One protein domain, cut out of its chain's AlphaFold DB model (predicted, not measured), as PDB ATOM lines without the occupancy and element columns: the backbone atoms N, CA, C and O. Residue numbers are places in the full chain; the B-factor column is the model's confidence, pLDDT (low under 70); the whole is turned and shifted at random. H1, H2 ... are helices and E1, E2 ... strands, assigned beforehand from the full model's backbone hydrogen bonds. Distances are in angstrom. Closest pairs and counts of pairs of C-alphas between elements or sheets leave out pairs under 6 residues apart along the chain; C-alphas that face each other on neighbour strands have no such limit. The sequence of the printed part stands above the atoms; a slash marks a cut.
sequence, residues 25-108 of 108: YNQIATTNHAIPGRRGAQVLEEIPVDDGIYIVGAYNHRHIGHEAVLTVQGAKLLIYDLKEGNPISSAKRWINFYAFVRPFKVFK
ATOM      1  N   TYR A  25     398.336-266.465 158.462       81.31
ATOM      2  CA  TYR A  25     399.519-266.786 159.278       81.31
ATOM      3  C   TYR A  25     399.364-266.347 160.743       81.31
ATOM      4  O   TYR A  25     399.637-267.126 161.653       81.31
ATOM      5  N   ASN A  26     398.848-265.136 160.976       82.38
ATOM      6  CA  ASN A  26     398.656-264.619 162.330       82.38
ATOM      7  C   ASN A  26     397.740-265.518 163.169       82.38
ATOM      8  O   ASN A  26     398.045-265.755 164.330       82.38
ATOM      9  N   GLN A  27     396.678-266.095 162.594       82.00
ATOM     10  CA  GLN A  27     395.812-267.004 163.354       82.00
ATOM     11  C   GLN A  27     396.541-268.292 163.747       82.00
ATOM     12  O   GLN A  27     396.379-268.750 164.875       82.00
ATOM     13  N   ILE A  28     397.397-268.828 162.870       85.00
ATOM     14  CA  ILE A  28     398.253-269.980 163.191       85.00
ATOM     15  C   ILE A  28     399.240-269.620 164.313       85.00
ATOM     16  O   ILE A  28     399.513-270.433 165.195       85.00
ATOM     17  N   ALA A  29     399.806-268.414 164.279       82.44
ATOM     18  CA  ALA A  29     400.827-267.990 165.231       82.44
ATOM     19  C   ALA A  29     400.255-267.677 166.623       82.44
ATOM     20  O   ALA A  29     400.885-268.015 167.625       82.44
ATOM     21  N   THR A  30     399.078-267.049 166.694       86.62
ATOM     22  CA  THR A  30     398.556-266.467 167.942       86.62
ATOM     23  C   THR A  30     397.388-267.232 168.551       86.62
ATOM     24  O   THR A  30     397.117-267.056 169.736       86.62
ATOM     25  N   THR A  31     396.684-268.067 167.783       90.25
ATOM     26  CA  THR A  31     395.472-268.746 168.264       90.25
ATOM     27  C   THR A  31     395.777-270.198 168.584       90.25
ATOM     28  O   THR A  31     396.086-270.979 167.689       90.25
ATOM     29  N   ASN A  32     395.669-270.576 169.857       93.00
ATOM     30  CA  ASN A  32     395.796-271.961 170.301       93.00
ATOM     31  C   ASN A  32     394.545-272.376 171.079       93.00
ATOM     32  O   ASN A  32     394.214-271.753 172.083       93.00
ATOM     33  N   HIS A  33     393.895-273.446 170.632       93.56
ATOM     34  CA  HIS A  33     392.693-274.001 171.253       93.56
ATOM     35  C   HIS A  33     392.990-275.166 172.212       93.56
ATOM     36  O   HIS A  33     392.076-275.674 172.856       93.56
ATOM     37  N   ALA A  34     394.245-275.621 172.328       92.50
ATOM     38  CA  ALA A  34     394.587-276.688 173.268       92.50
ATOM     39  C   ALA A  34     394.312-276.252 174.718       92.50
ATOM     40  O   ALA A  34     394.741-275.177 175.137       92.50
ATOM     41  N   ILE A  35     393.630-277.103 175.490       92.00
ATOM     42  CA  ILE A  35     393.281-276.823 176.887       92.00
ATOM     43  C   ILE A  35     394.463-277.219 177.791       92.00
ATOM     44  O   ILE A  35     394.788-278.409 177.875       92.00
ATOM     45  N   PRO A  36     395.112-276.270 178.492       87.38
ATOM     46  CA  PRO A  36     396.261-276.575 179.341       87.38
ATOM     47  C   PRO A  36     395.922-277.579 180.450       87.38
ATOM     48  O   PRO A  36     394.854-277.529 181.055       87.38
ATOM     49  N   GLY A  37     396.846-278.503 180.730       87.56
ATOM     50  CA  GLY A  37     396.716-279.481 181.820       87.56
ATOM     51  C   GLY A  37     395.757-280.651 181.560       87.56
ATOM     52  O   GLY A  37     395.783-281.624 182.314       87.56
ATOM     53  N   ARG A  38     394.955-280.614 180.487       91.62
ATOM     54  CA  ARG A  38     394.053-281.708 180.100       91.62
ATOM     55  C   ARG A  38     394.798-282.822 179.354       91.62
ATOM     56  O   ARG A  38     395.766-282.574 178.635       91.62
ATOM     57  N   ARG A  39     394.347-284.067 179.540       90.44
ATOM     58  CA  ARG A  39     394.961-285.279 178.972       90.44
ATOM     59  C   ARG A  39     393.914-286.259 178.449       90.44
ATOM     60  O   ARG A  39     392.776-286.259 178.906       90.44
ATOM     61  N   GLY A  40     394.349-287.128 177.546       88.06
ATOM     62  CA  GLY A  40     393.548-288.104 176.822       88.06
ATOM     63  C   GLY A  40     393.033-287.554 175.496       88.06
ATOM     64  O   GLY A  40     392.866-286.349 175.316       88.06
ATOM     65  N   ALA A  41     392.752-288.448 174.555       84.50
ATOM     66  CA  ALA A  41     392.190-288.057 173.268       84.50
ATOM     67  C   ALA A  41     390.771-287.484 173.354       84.50
ATOM     68  O   ALA A  41     390.389-286.721 172.470       84.50
ATOM     69  N   GLN A  42     390.002-287.800 174.406       88.81
ATOM     70  CA  GLN A  42     388.667-287.213 174.591       88.81
ATOM     71  C   GLN A  42     388.702-285.688 174.746       88.81
ATOM     72  O   GLN A  42     387.712-285.028 174.461       88.81
ATOM     73  N   VAL A  43     389.852-285.113 175.123       89.94
ATOM     74  CA  VAL A  43     390.023-283.658 175.244       89.94
ATOM     75  C   VAL A  43     389.699-282.958 173.931       89.94
ATOM     76  O   VAL A  43     389.205-281.841 173.953       89.94
ATOM     77  N   LEU A  44     389.912-283.615 172.789       88.12
ATOM     78  CA  LEU A  44     389.570-283.054 171.487       88.12
ATOM     79  C   LEU A  44     388.083-282.718 171.342       88.12
ATOM     80  O   LEU A  44     387.750-281.752 170.671       88.12
ATOM     81  N   GLU A  45     387.210-283.504 171.971       88.12
ATOM     82  CA  GLU A  45     385.756-283.305 171.949       88.12
ATOM     83  C   GLU A  45     385.323-282.160 172.884       88.12
ATOM     84  O   GLU A  45     384.213-281.654 172.769       88.12
ATOM     85  N   GLU A  46     386.206-281.720 173.786       90.62
ATOM     86  CA  GLU A  46     385.975-280.598 174.702       90.62
ATOM     87  C   GLU A  46     386.518-279.262 174.167       90.62
ATOM     88  O   GLU A  46     386.189-278.199 174.697       90.62
ATOM     89  N   ILE A  47     387.398-279.301 173.164       88.94
ATOM     90  CA  ILE A  47     388.038-278.107 172.614       88.94
ATOM     91  C   ILE A  47     386.995-277.299 171.814       88.94
ATOM     92  O   ILE A  47     386.412-277.836 170.873       88.94
ATOM     93  N   PRO A  48     386.786-276.000 172.114       86.88
ATOM     94  CA  PRO A  48     385.869-275.161 171.348       86.88
ATOM     95  C   PRO A  48     386.511-274.778 170.008       86.88
ATOM     96  O   PRO A  48     387.327-273.851 169.931       86.88
ATOM     97  N   VAL A  49     386.165-275.524 168.957       91.38
ATOM     98  CA  VAL A  49     386.585-275.295 167.568       91.38
ATOM     99  C   VAL A  49     385.378-275.235 166.642       91.38
ATOM    100  O   VAL A  49     384.399-275.953 166.836       91.38
ATOM    101  N   ASP A  50     385.480-274.377 165.631       92.50
ATOM    102  CA  ASP A  50     384.509-274.271 164.548       92.50
ATOM    103  C   ASP A  50     384.827-275.289 163.444       92.50
ATOM    104  O   ASP A  50     385.915-275.875 163.400       92.50
ATOM    105  N   ASP A  51     383.904-275.451 162.498       93.19
ATOM    106  CA  ASP A  51     384.156-276.212 161.275       93.19
ATOM    107  C   ASP A  51     385.378-275.661 160.527       93.19
ATOM    108  O   ASP A  51     385.509-274.455 160.283       93.19
ATOM    109  N   GLY A  52     386.287-276.553 160.131       91.56
ATOM    110  CA  GLY A  52     387.513-276.148 159.455       91.56
ATOM    111  C   GLY A  52     388.665-277.134 159.563       91.56
ATOM    112  O   GLY A  52     388.504-278.310 159.893       91.56
ATOM    113  N   ILE A  53     389.853-276.627 159.234       91.06
ATOM    114  CA  ILE A  53     391.114-277.369 159.243       91.06
ATOM    115  C   ILE A  53     392.010-276.782 160.328       91.06
ATOM    116  O   ILE A  53     392.155-275.564 160.437       91.06
ATOM    117  N   TYR A  54     392.635-277.657 161.105       92.38
ATOM    118  CA  TYR A  54     393.523-277.297 162.199       92.38
ATOM    119  C   TYR A  54     394.836-278.072 162.103       92.38
ATOM    120  O   TYR A  54     394.858-279.247 161.732       92.38
ATOM    121  N   ILE A  55     395.931-277.420 162.484       91.12
ATOM    122  CA  ILE A  55     397.214-278.078 162.731       91.12
ATOM    123  C   ILE A  55     397.230-278.488 164.199       91.12
ATOM    124  O   ILE A  55     396.987-277.665 165.089       91.12
ATOM    125  N   VAL A  56     397.526-279.759 164.448       90.56
ATOM    126  CA  VAL A  56     397.551-280.340 165.786       90.56
ATOM    127  C   VAL A  56     398.945-280.851 166.095       90.56
ATOM    128  O   VAL A  56     399.515-281.620 165.328       90.56
ATOM    129  N   GLY A  57     399.471-280.450 167.245       91.12
ATOM    130  CA  GLY A  57     400.648-281.059 167.850       91.12
ATOM    131  C   GLY A  57     400.212-281.854 169.066       91.12
ATOM    132  O   GLY A  57     399.598-281.294 169.978       91.12
ATOM    133  N   ALA A  58     400.523-283.144 169.096       91.69
ATOM    134  CA  ALA A  58     400.155-284.022 170.198       91.69
ATOM    135  C   ALA A  58     401.326-284.901 170.635       91.69
ATOM    136  O   ALA A  58     402.235-285.201 169.863       91.69
ATOM    137  N   TYR A  59     401.276-285.333 171.890       91.94
ATOM    138  CA  TYR A  59     402.245-286.248 172.475       91.94
ATOM    139  C   TYR A  59     401.545-287.500 172.982       91.94
ATOM    140  O   TYR A  59     400.428-287.432 173.503       91.94
ATOM    141  N   ASN A  60     402.227-288.639 172.892       92.50
ATOM    142  CA  ASN A  60     401.773-289.888 173.502       92.50
ATOM    143  C   ASN A  60     402.274-290.059 174.950       92.50
ATOM    144  O   ASN A  60     402.946-289.193 175.516       92.50
ATOM    145  N   HIS A  61     401.954-291.197 175.575       89.62
ATOM    146  CA  HIS A  61     402.372-291.521 176.949       89.62
ATOM    147  C   HIS A  61     403.891-291.661 177.131       89.62
ATOM    148  O   HIS A  61     404.374-291.629 178.257       89.62
ATOM    149  N   ARG A  62     404.645-291.806 176.037       92.81
ATOM    150  CA  ARG A  62     406.114-291.869 176.026       92.81
ATOM    151  C   ARG A  62     406.757-290.532 175.652       92.81
ATOM    152  O   ARG A  62     407.945-290.506 175.357       92.81
ATOM    153  N   HIS A  63     405.985-289.442 175.626       88.88
ATOM    154  CA  HIS A  63     406.446-288.109 175.225       88.88
ATOM    155  C   HIS A  63     407.019-288.040 173.802       88.88
ATOM    156  O   HIS A  63     407.803-287.151 173.481       88.88
ATOM    157  N   ILE A  64     406.590-288.943 172.919       90.94
ATOM    158  CA  ILE A  64     406.890-288.840 171.492       90.94
ATOM    159  C   ILE A  64     405.894-287.848 170.899       90.94
ATOM    160  O   ILE A  64     404.686-288.062 171.010       90.94
ATOM    161  N   GLY A  65     406.411-286.759 170.329       89.31
ATOM    162  CA  GLY A  65     405.621-285.731 169.657       89.31
ATOM    163  C   GLY A  65     405.286-286.117 168.221       89.31
ATOM    164  O   GLY A  65     406.070-286.804 167.559       89.31
ATOM    165  N   HIS A  66     404.120-285.685 167.754       87.56
ATOM    166  CA  HIS A  66     403.686-285.858 166.376       87.56
ATOM    167  C   HIS A  66     402.770-284.709 165.941       87.56
ATOM    168  O   HIS A  66     401.840-284.333 166.664       87.56
ATOM    169  N   GLU A  67     403.044-284.165 164.756       87.19
ATOM    170  CA  GLU A  67     402.192-283.202 164.070       87.19
ATOM    171  C   GLU A  67     401.200-283.899 163.136       87.19
ATOM    172  O   GLU A  67     401.567-284.757 162.334       87.19
ATOM    173  N   ALA A  68     399.942-283.480 163.207       87.62
ATOM    174  CA  ALA A  68     398.842-284.022 162.428       87.62
ATOM    175  C   ALA A  68     397.907-282.905 161.942       87.62
ATOM    176  O   ALA A  68     397.964-281.761 162.407       87.62
ATOM    177  N   VAL A  69     397.011-283.255 161.021       89.94
ATOM    178  CA  VAL A  69     395.921-282.379 160.579       89.94
ATOM    179  C   VAL A  69     394.620-282.846 161.208       89.94
ATOM    180  O   VAL A  69     394.322-284.036 161.204       89.94
ATOM    181  N   LEU A  70     393.836-281.910 161.726       91.19
ATOM    182  CA  LEU A  70     392.477-282.141 162.199       91.19
ATOM    183  C   LEU A  70     391.492-281.481 161.239       91.19
ATOM    184  O   LEU A  70     391.636-280.300 160.924       91.19
ATOM    185  N   THR A  71     390.472-282.225 160.820       91.69
ATOM    186  CA  THR A  71     389.284-281.657 160.179       91.69
ATOM    187  C   THR A  71     388.098-281.727 161.131       91.69
ATOM    188  O   THR A  71     387.893-282.731 161.819       91.69
ATOM    189  N   VAL A  72     387.340-280.635 161.173       93.06
ATOM    190  CA  VAL A  72     386.128-280.477 161.976       93.06
ATOM    191  C   VAL A  72     384.969-280.209 161.023       93.06
ATOM    192  O   VAL A  72     385.053-279.309 160.184       93.06
ATOM    193  N   GLN A  73     383.926-281.029 161.121       93.00
ATOM    194  CA  GLN A  73     382.680-280.869 160.375       93.00
ATOM    195  C   GLN A  73     381.497-281.278 161.263       93.00
ATOM    196  O   GLN A  73     381.210-282.468 161.438       93.00
ATOM    197  N   GLY A  74     380.818-280.298 161.852       90.94
ATOM    198  CA  GLY A  74     379.855-280.503 162.926       90.94
ATOM    199  C   GLY A  74     380.482-281.288 164.082       90.94
ATOM    200  O   GLY A  74     381.572-280.983 164.552       90.94
ATOM    201  N   ALA A  75     379.824-282.369 164.503       87.81
ATOM    202  CA  ALA A  75     380.329-283.249 165.563       87.81
ATOM    203  C   ALA A  75     381.431-284.227 165.103       87.81
ATOM    204  O   ALA A  75     381.888-285.064 165.885       87.81
ATOM    205  N   LYS A  76     381.837-284.193 163.826       89.94
ATOM    206  CA  LYS A  76     382.816-285.128 163.269       89.94
ATOM    207  C   LYS A  76     384.216-284.520 163.296       89.94
ATOM    208  O   LYS A  76     384.494-283.559 162.586       89.94
ATOM    209  N   LEU A  77     385.097-285.147 164.074       90.75
ATOM    210  CA  LEU A  77     386.502-284.775 164.210       90.75
ATOM    211  C   LEU A  77     387.386-285.908 163.680       90.75
ATOM    212  O   LEU A  77     387.338-287.030 164.195       90.75
ATOM    213  N   LEU A  78     388.188-285.627 162.652       90.38
ATOM    214  CA  LEU A  78     389.096-286.600 162.036       90.38
ATOM    215  C   LEU A  78     390.541-286.103 162.072       90.38
ATOM    216  O   LEU A  78     390.828-284.992 161.637       90.38
ATOM    217  N   ILE A  79     391.449-286.950 162.562       88.75
ATOM    218  CA  ILE A  79     392.893-286.684 162.606       88.75
ATOM    219  C   ILE A  79     393.580-287.453 161.481       88.75
ATOM    220  O   ILE A  79     393.350-288.651 161.334       88.75
ATOM    221  N   TYR A  80     394.453-286.782 160.743       86.62
ATOM    222  CA  TYR A  80     395.204-287.313 159.612       86.62
ATOM    223  C   TYR A  80     396.702-287.206 159.893       86.62
ATOM    224  O   TYR A  80     397.181-286.135 160.278       86.62
ATOM    225  N   ASP A  81     397.443-288.291 159.646       80.25
ATOM    226  CA  ASP A  81     398.901-288.206 159.533       80.25
ATOM    227  C   ASP A  81     399.194-287.464 158.229       80.25
ATOM    228  O   ASP A  81     398.614-287.764 157.178       80.25
ATOM    229  N   LEU A  82     400.124-286.516 158.281       70.56
ATOM    230  CA  LEU A  82     400.602-285.809 157.098       70.56
ATOM    231  C   LEU A  82     401.215-286.757 156.043       70.56
ATOM    232  O   LEU A  82     401.343-286.367 154.883       70.56
ATOM    233  N   LYS A  83     401.575-287.992 156.415       67.06
ATOM    234  CA  LYS A  83     402.129-289.025 155.527       67.06
ATOM    235  C   LYS A  83     401.087-289.941 154.896       67.06
ATOM    236  O   LYS A  83     401.283-290.361 153.760       67.06
ATOM    237  N   GLU A  84     400.028-290.296 155.619       63.78
ATOM    238  CA  GLU A  84     399.134-291.392 155.213       63.78
ATOM    239  C   GLU A  84     397.935-290.922 154.380       63.78
ATOM    240  O   GLU A  84     397.323-291.726 153.680       63.78
ATOM    241  N   GLY A  85     397.582-289.631 154.442       64.69
ATOM    242  CA  GLY A  85     396.479-289.033 153.672       64.69
ATOM    243  C   GLY A  85     395.070-289.497 154.078       64.69
ATOM    244  O   GLY A  85     394.089-288.847 153.725       64.69
ATOM    245  N   ASN A  86     394.963-290.571 154.861       72.50
ATOM    246  CA  ASN A  86     393.729-291.092 155.435       72.50
ATOM    247  C   ASN A  86     393.608-290.732 156.925       72.50
ATOM    248  O   ASN A  86     394.624-290.516 157.594       72.50
ATOM    249  N   PRO A  87     392.377-290.685 157.474       77.56
ATOM    250  CA  PRO A  87     392.190-290.502 158.903       77.56
ATOM    251  C   PRO A  87     392.801-291.674 159.678       77.56
ATOM    252  O   PRO A  87     392.531-292.838 159.374       77.56
ATOM    253  N   ILE A  88     393.565-291.377 160.725       80.25
ATOM    254  CA  ILE A  88     394.180-292.388 161.580       80.25
ATOM    255  C   ILE A  88     393.148-292.852 162.614       80.25
ATOM    256  O   ILE A  88     392.861-292.165 163.598       80.25
ATOM    257  N   SER A  89     392.621-294.062 162.446       76.62
ATOM    258  CA  SER A  89     391.668-294.653 163.399       76.62
ATOM    259  C   SER A  89     392.259-294.838 164.807       76.62
ATOM    260  O   SER A  89     391.550-294.729 165.808       76.62
ATOM    261  N   SER A  90     393.571-295.073 164.903       78.88
ATOM    262  CA  SER A  90     394.298-295.269 166.161       78.88
ATOM    263  C   SER A  90     394.757-293.974 166.838       78.88
ATOM    264  O   SER A  90     395.221-294.044 167.980       78.88
ATOM    265  N   ALA A  91     394.589-292.796 166.215       79.69
ATOM    266  CA  ALA A  91     395.053-291.524 166.785       79.69
ATOM    267  C   ALA A  91     394.502-291.293 168.196       79.69
ATOM    268  O   ALA A  91     395.255-290.940 169.104       79.69
ATOM    269  N   LYS A  92     393.215-291.598 168.421       81.00
ATOM    270  CA  LYS A  92     392.596-291.463 169.748       81.00
ATOM    271  C   LYS A  92     393.257-292.341 170.824       81.00
ATOM    272  O   LYS A  92     393.259-291.980 171.990       81.00
ATOM    273  N   ARG A  93     393.828-293.495 170.469       85.44
ATOM    274  CA  ARG A  93     394.538-294.359 171.434       85.44
ATOM    275  C   ARG A  93     395.986-293.935 171.650       85.44
ATOM    276  O   ARG A  93     396.579-294.281 172.666       85.44
ATOM    277  N   TRP A  94     396.564-293.236 170.680       89.12
ATOM    278  CA  TRP A  94     397.954-292.805 170.730       89.12
ATOM    279  C   TRP A  94     398.127-291.493 171.507       89.12
ATOM    280  O   TRP A  94     399.119-291.325 172.214       89.12
ATOM    281  N   ILE A  95     397.161-290.576 171.405       90.81
ATOM    282  CA  ILE A  95     397.251-289.232 171.985       90.81
ATOM    283  C   ILE A  95     397.039-289.258 173.503       90.81
ATOM    284  O   ILE A  95     395.990-289.656 174.005       90.81
ATOM    285  N   ASN A  96     398.033-288.743 174.226       92.06
ATOM    286  CA  ASN A  96     397.992-288.529 175.670       92.06
ATOM    287  C   ASN A  96     397.727-287.061 176.025       92.06
ATOM    288  O   ASN A  96     397.011-286.799 176.982       92.06
ATOM    289  N   PHE A  97     398.273-286.088 175.294       91.75
ATOM    290  CA  PHE A  97     397.865-284.687 175.441       91.75
ATOM    291  C   PHE A  97     398.120-283.884 174.165       91.75
ATOM    292  O   PHE A  97     398.992-284.227 173.361       91.75
ATOM    293  N   TYR A  98     397.366-282.799 174.008       92.94
ATOM    294  CA  TYR A  98     397.508-281.842 172.915       92.94
ATOM    295  C   TYR A  98     398.412-280.693 173.363       92.94
ATOM    296  O   TYR A  98     398.124-280.026 174.353       92.94
ATOM    297  N   ALA A  99     399.511-280.462 172.648       92.56
ATOM    298  CA  ALA A  99     400.391-279.319 172.887       92.56
ATOM    299  C   ALA A  99     399.851-278.052 172.215       92.56
ATOM    300  O   ALA A  99     399.910-276.962 172.784       92.56
ATOM    301  N   PHE A 100     399.292-278.200 171.013       92.94
ATOM    302  CA  PHE A 100     398.585-277.124 170.339       92.94
ATOM    303  C   PHE A 100     397.506-277.658 169.397       92.94
ATOM    304  O   PHE A 100     397.637-278.742 168.828       92.94
ATOM    305  N   VAL A 101     396.465-276.851 169.208       93.75
ATOM    306  CA  VAL A 101     395.434-277.009 168.177       93.75
ATOM    307  C   VAL A 101     395.221-275.624 167.580       93.75
ATOM    308  O   VAL A 101     394.725-274.728 168.261       93.75
ATOM    309  N   ARG A 102     395.677-275.409 166.346       94.19
ATOM    310  CA  ARG A 102     395.773-274.073 165.736       94.19
ATOM    311  C   ARG A 102     395.001-274.031 164.423       94.19
ATOM    312  O   ARG A 102     395.175-274.948 163.621       94.19
ATOM    313  N   PRO A 103     394.161-273.013 164.182       93.25
ATOM    314  CA  PRO A 103     393.369-272.937 162.961       93.25
ATOM    315  C   PRO A 103     394.270-272.734 161.742       93.25
ATOM    316  O   PRO A 103     395.189-271.917 161.765       93.25
ATOM    317  N   PHE A 104     393.971-273.443 160.659       90.25
ATOM    318  CA  PHE A 104     394.594-273.275 159.353       90.25
ATOM    319  C   PHE A 104     393.541-272.791 158.354       90.25
ATOM    320  O   PHE A 104     392.826-273.582 157.738       90.25
ATOM    321  N   LYS A 105     393.418-271.465 158.222       86.06
ATOM    322  CA  LYS A 105     392.446-270.832 157.321       86.06
ATOM    323  C   LYS A 105     393.118-270.367 156.038       86.06
ATOM    324  O   LYS A 105     394.087-269.607 156.083       86.06
ATOM    325  N   VAL A 106     392.559-270.815 154.919       82.88
ATOM    326  CA  VAL A 106     392.940-270.423 153.562       82.88
ATOM    327  C   VAL A 106     391.805-269.590 152.978       82.88
ATOM    328  O   VAL A 106     390.646-270.005 153.013       82.88
ATOM    329  N   PHE A 107     392.137-268.417 152.459       79.88
ATOM    330  CA  PHE A 107     391.214-267.495 151.815       79.88
ATOM    331  C   PHE A 107     391.289-267.623 150.295       79.88
ATOM    332  O   PHE A 107     392.184-268.265 149.741       79.88
ATOM    333  N   LYS A 108     390.277-267.074 149.627       72.38
ATOM    334  CA  LYS A 108     390.255-266.927 148.174       72.38
ATOM    335  C   LYS A 108     390.921-265.624 147.773       72.38
ATOM    336  O   LYS A 108     390.763-264.659 148.548       72.38
TER     337      LYS A 108
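This is residues 25 to 108 of the 108 residues of an uncharacterized protein of Phytophthora parasitica (strain INRA-310) (UniProt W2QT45). What shape do these atoms make? One strongly twisted sheet of four antiparallel strands, E3, E2, E1 and E4, makes the body, and three short helices sit round it, each only grazing it: H1 by the edge strand E4, H3 near the other edge strand E3, and H2 with one end near E3 and the other near E4. A long stretch without a named element, residues 31 to 42, joins H1 to H2, and residues 104 to 108 form a tail after E4. What is it made of? The printed part has 84 residues with three named helices and four named strands, in the order H1 H2 E1 E2 E3 H3 E4; the sheet's order is E3, E2, E1, E4, all antiparallel, and the class is mixed. The whole is compact, with a radius of gyration of the C-alphas of 12.1 A and spans of 40 by 28 by 23 A.

Where are the helices? H1 is residues 25 to 30, beginning at C-alpha 25 (399.519, -266.786, 159.278); H2 is residues 43 to 46, and H3 is residues 91 to 94. Where are the strands? E1 is residues 52 to 59, 22.1 A long, and E2 is residues 65 to 73, 25.2 A long, beginning at C-alpha 65 (405.621, -285.731, 169.657). E3 is residues 76 to 81, 16.8 A, and E4 is residues 97 to 103, 17.7 A, ending at C-alpha 103 (393.369, -272.937, 162.961).

How do the strands pair? E1, E2 and E3 form a meander, each strand the antiparallel neighbour of the one before; E1 and E2 are a hairpin at 152 degrees, with N 54 and O 70 at 2.8 A, and E2 and E3 are a hairpin at 146 degrees, with N 80 and O 69 at 2.8 A. E4 is antiparallel to E1 at 156 degrees, with N 55 and O 102 at 2.8 A, and it is apart from E3. Where are the helices? H1, H2 and H3 are on the sheet, but each only grazes it. The closest C-alphas are those of Ile 28 and Arg 102 for H1 and E4, 5.4 A, of Val 43 and Phe 97 for H2 and E4, 7.9 A, and of Ile 79 and Ala 91 for E3 and H3, 6.7 A. What of the helix backbones? In H1 every O i to N i+4 pair is within hydrogen-bond range; H2 and H3 are too short for such a pair.

How large is it? The two C-alphas farthest apart are those of Arg 62 and Lys 108, 40.6 A. Is it continuous and confident? The printed part has no cut, and the link from H1 to H2 is long. The mean pLDDT of the printed part is 87.2, and residues 83 to 85 are under 70.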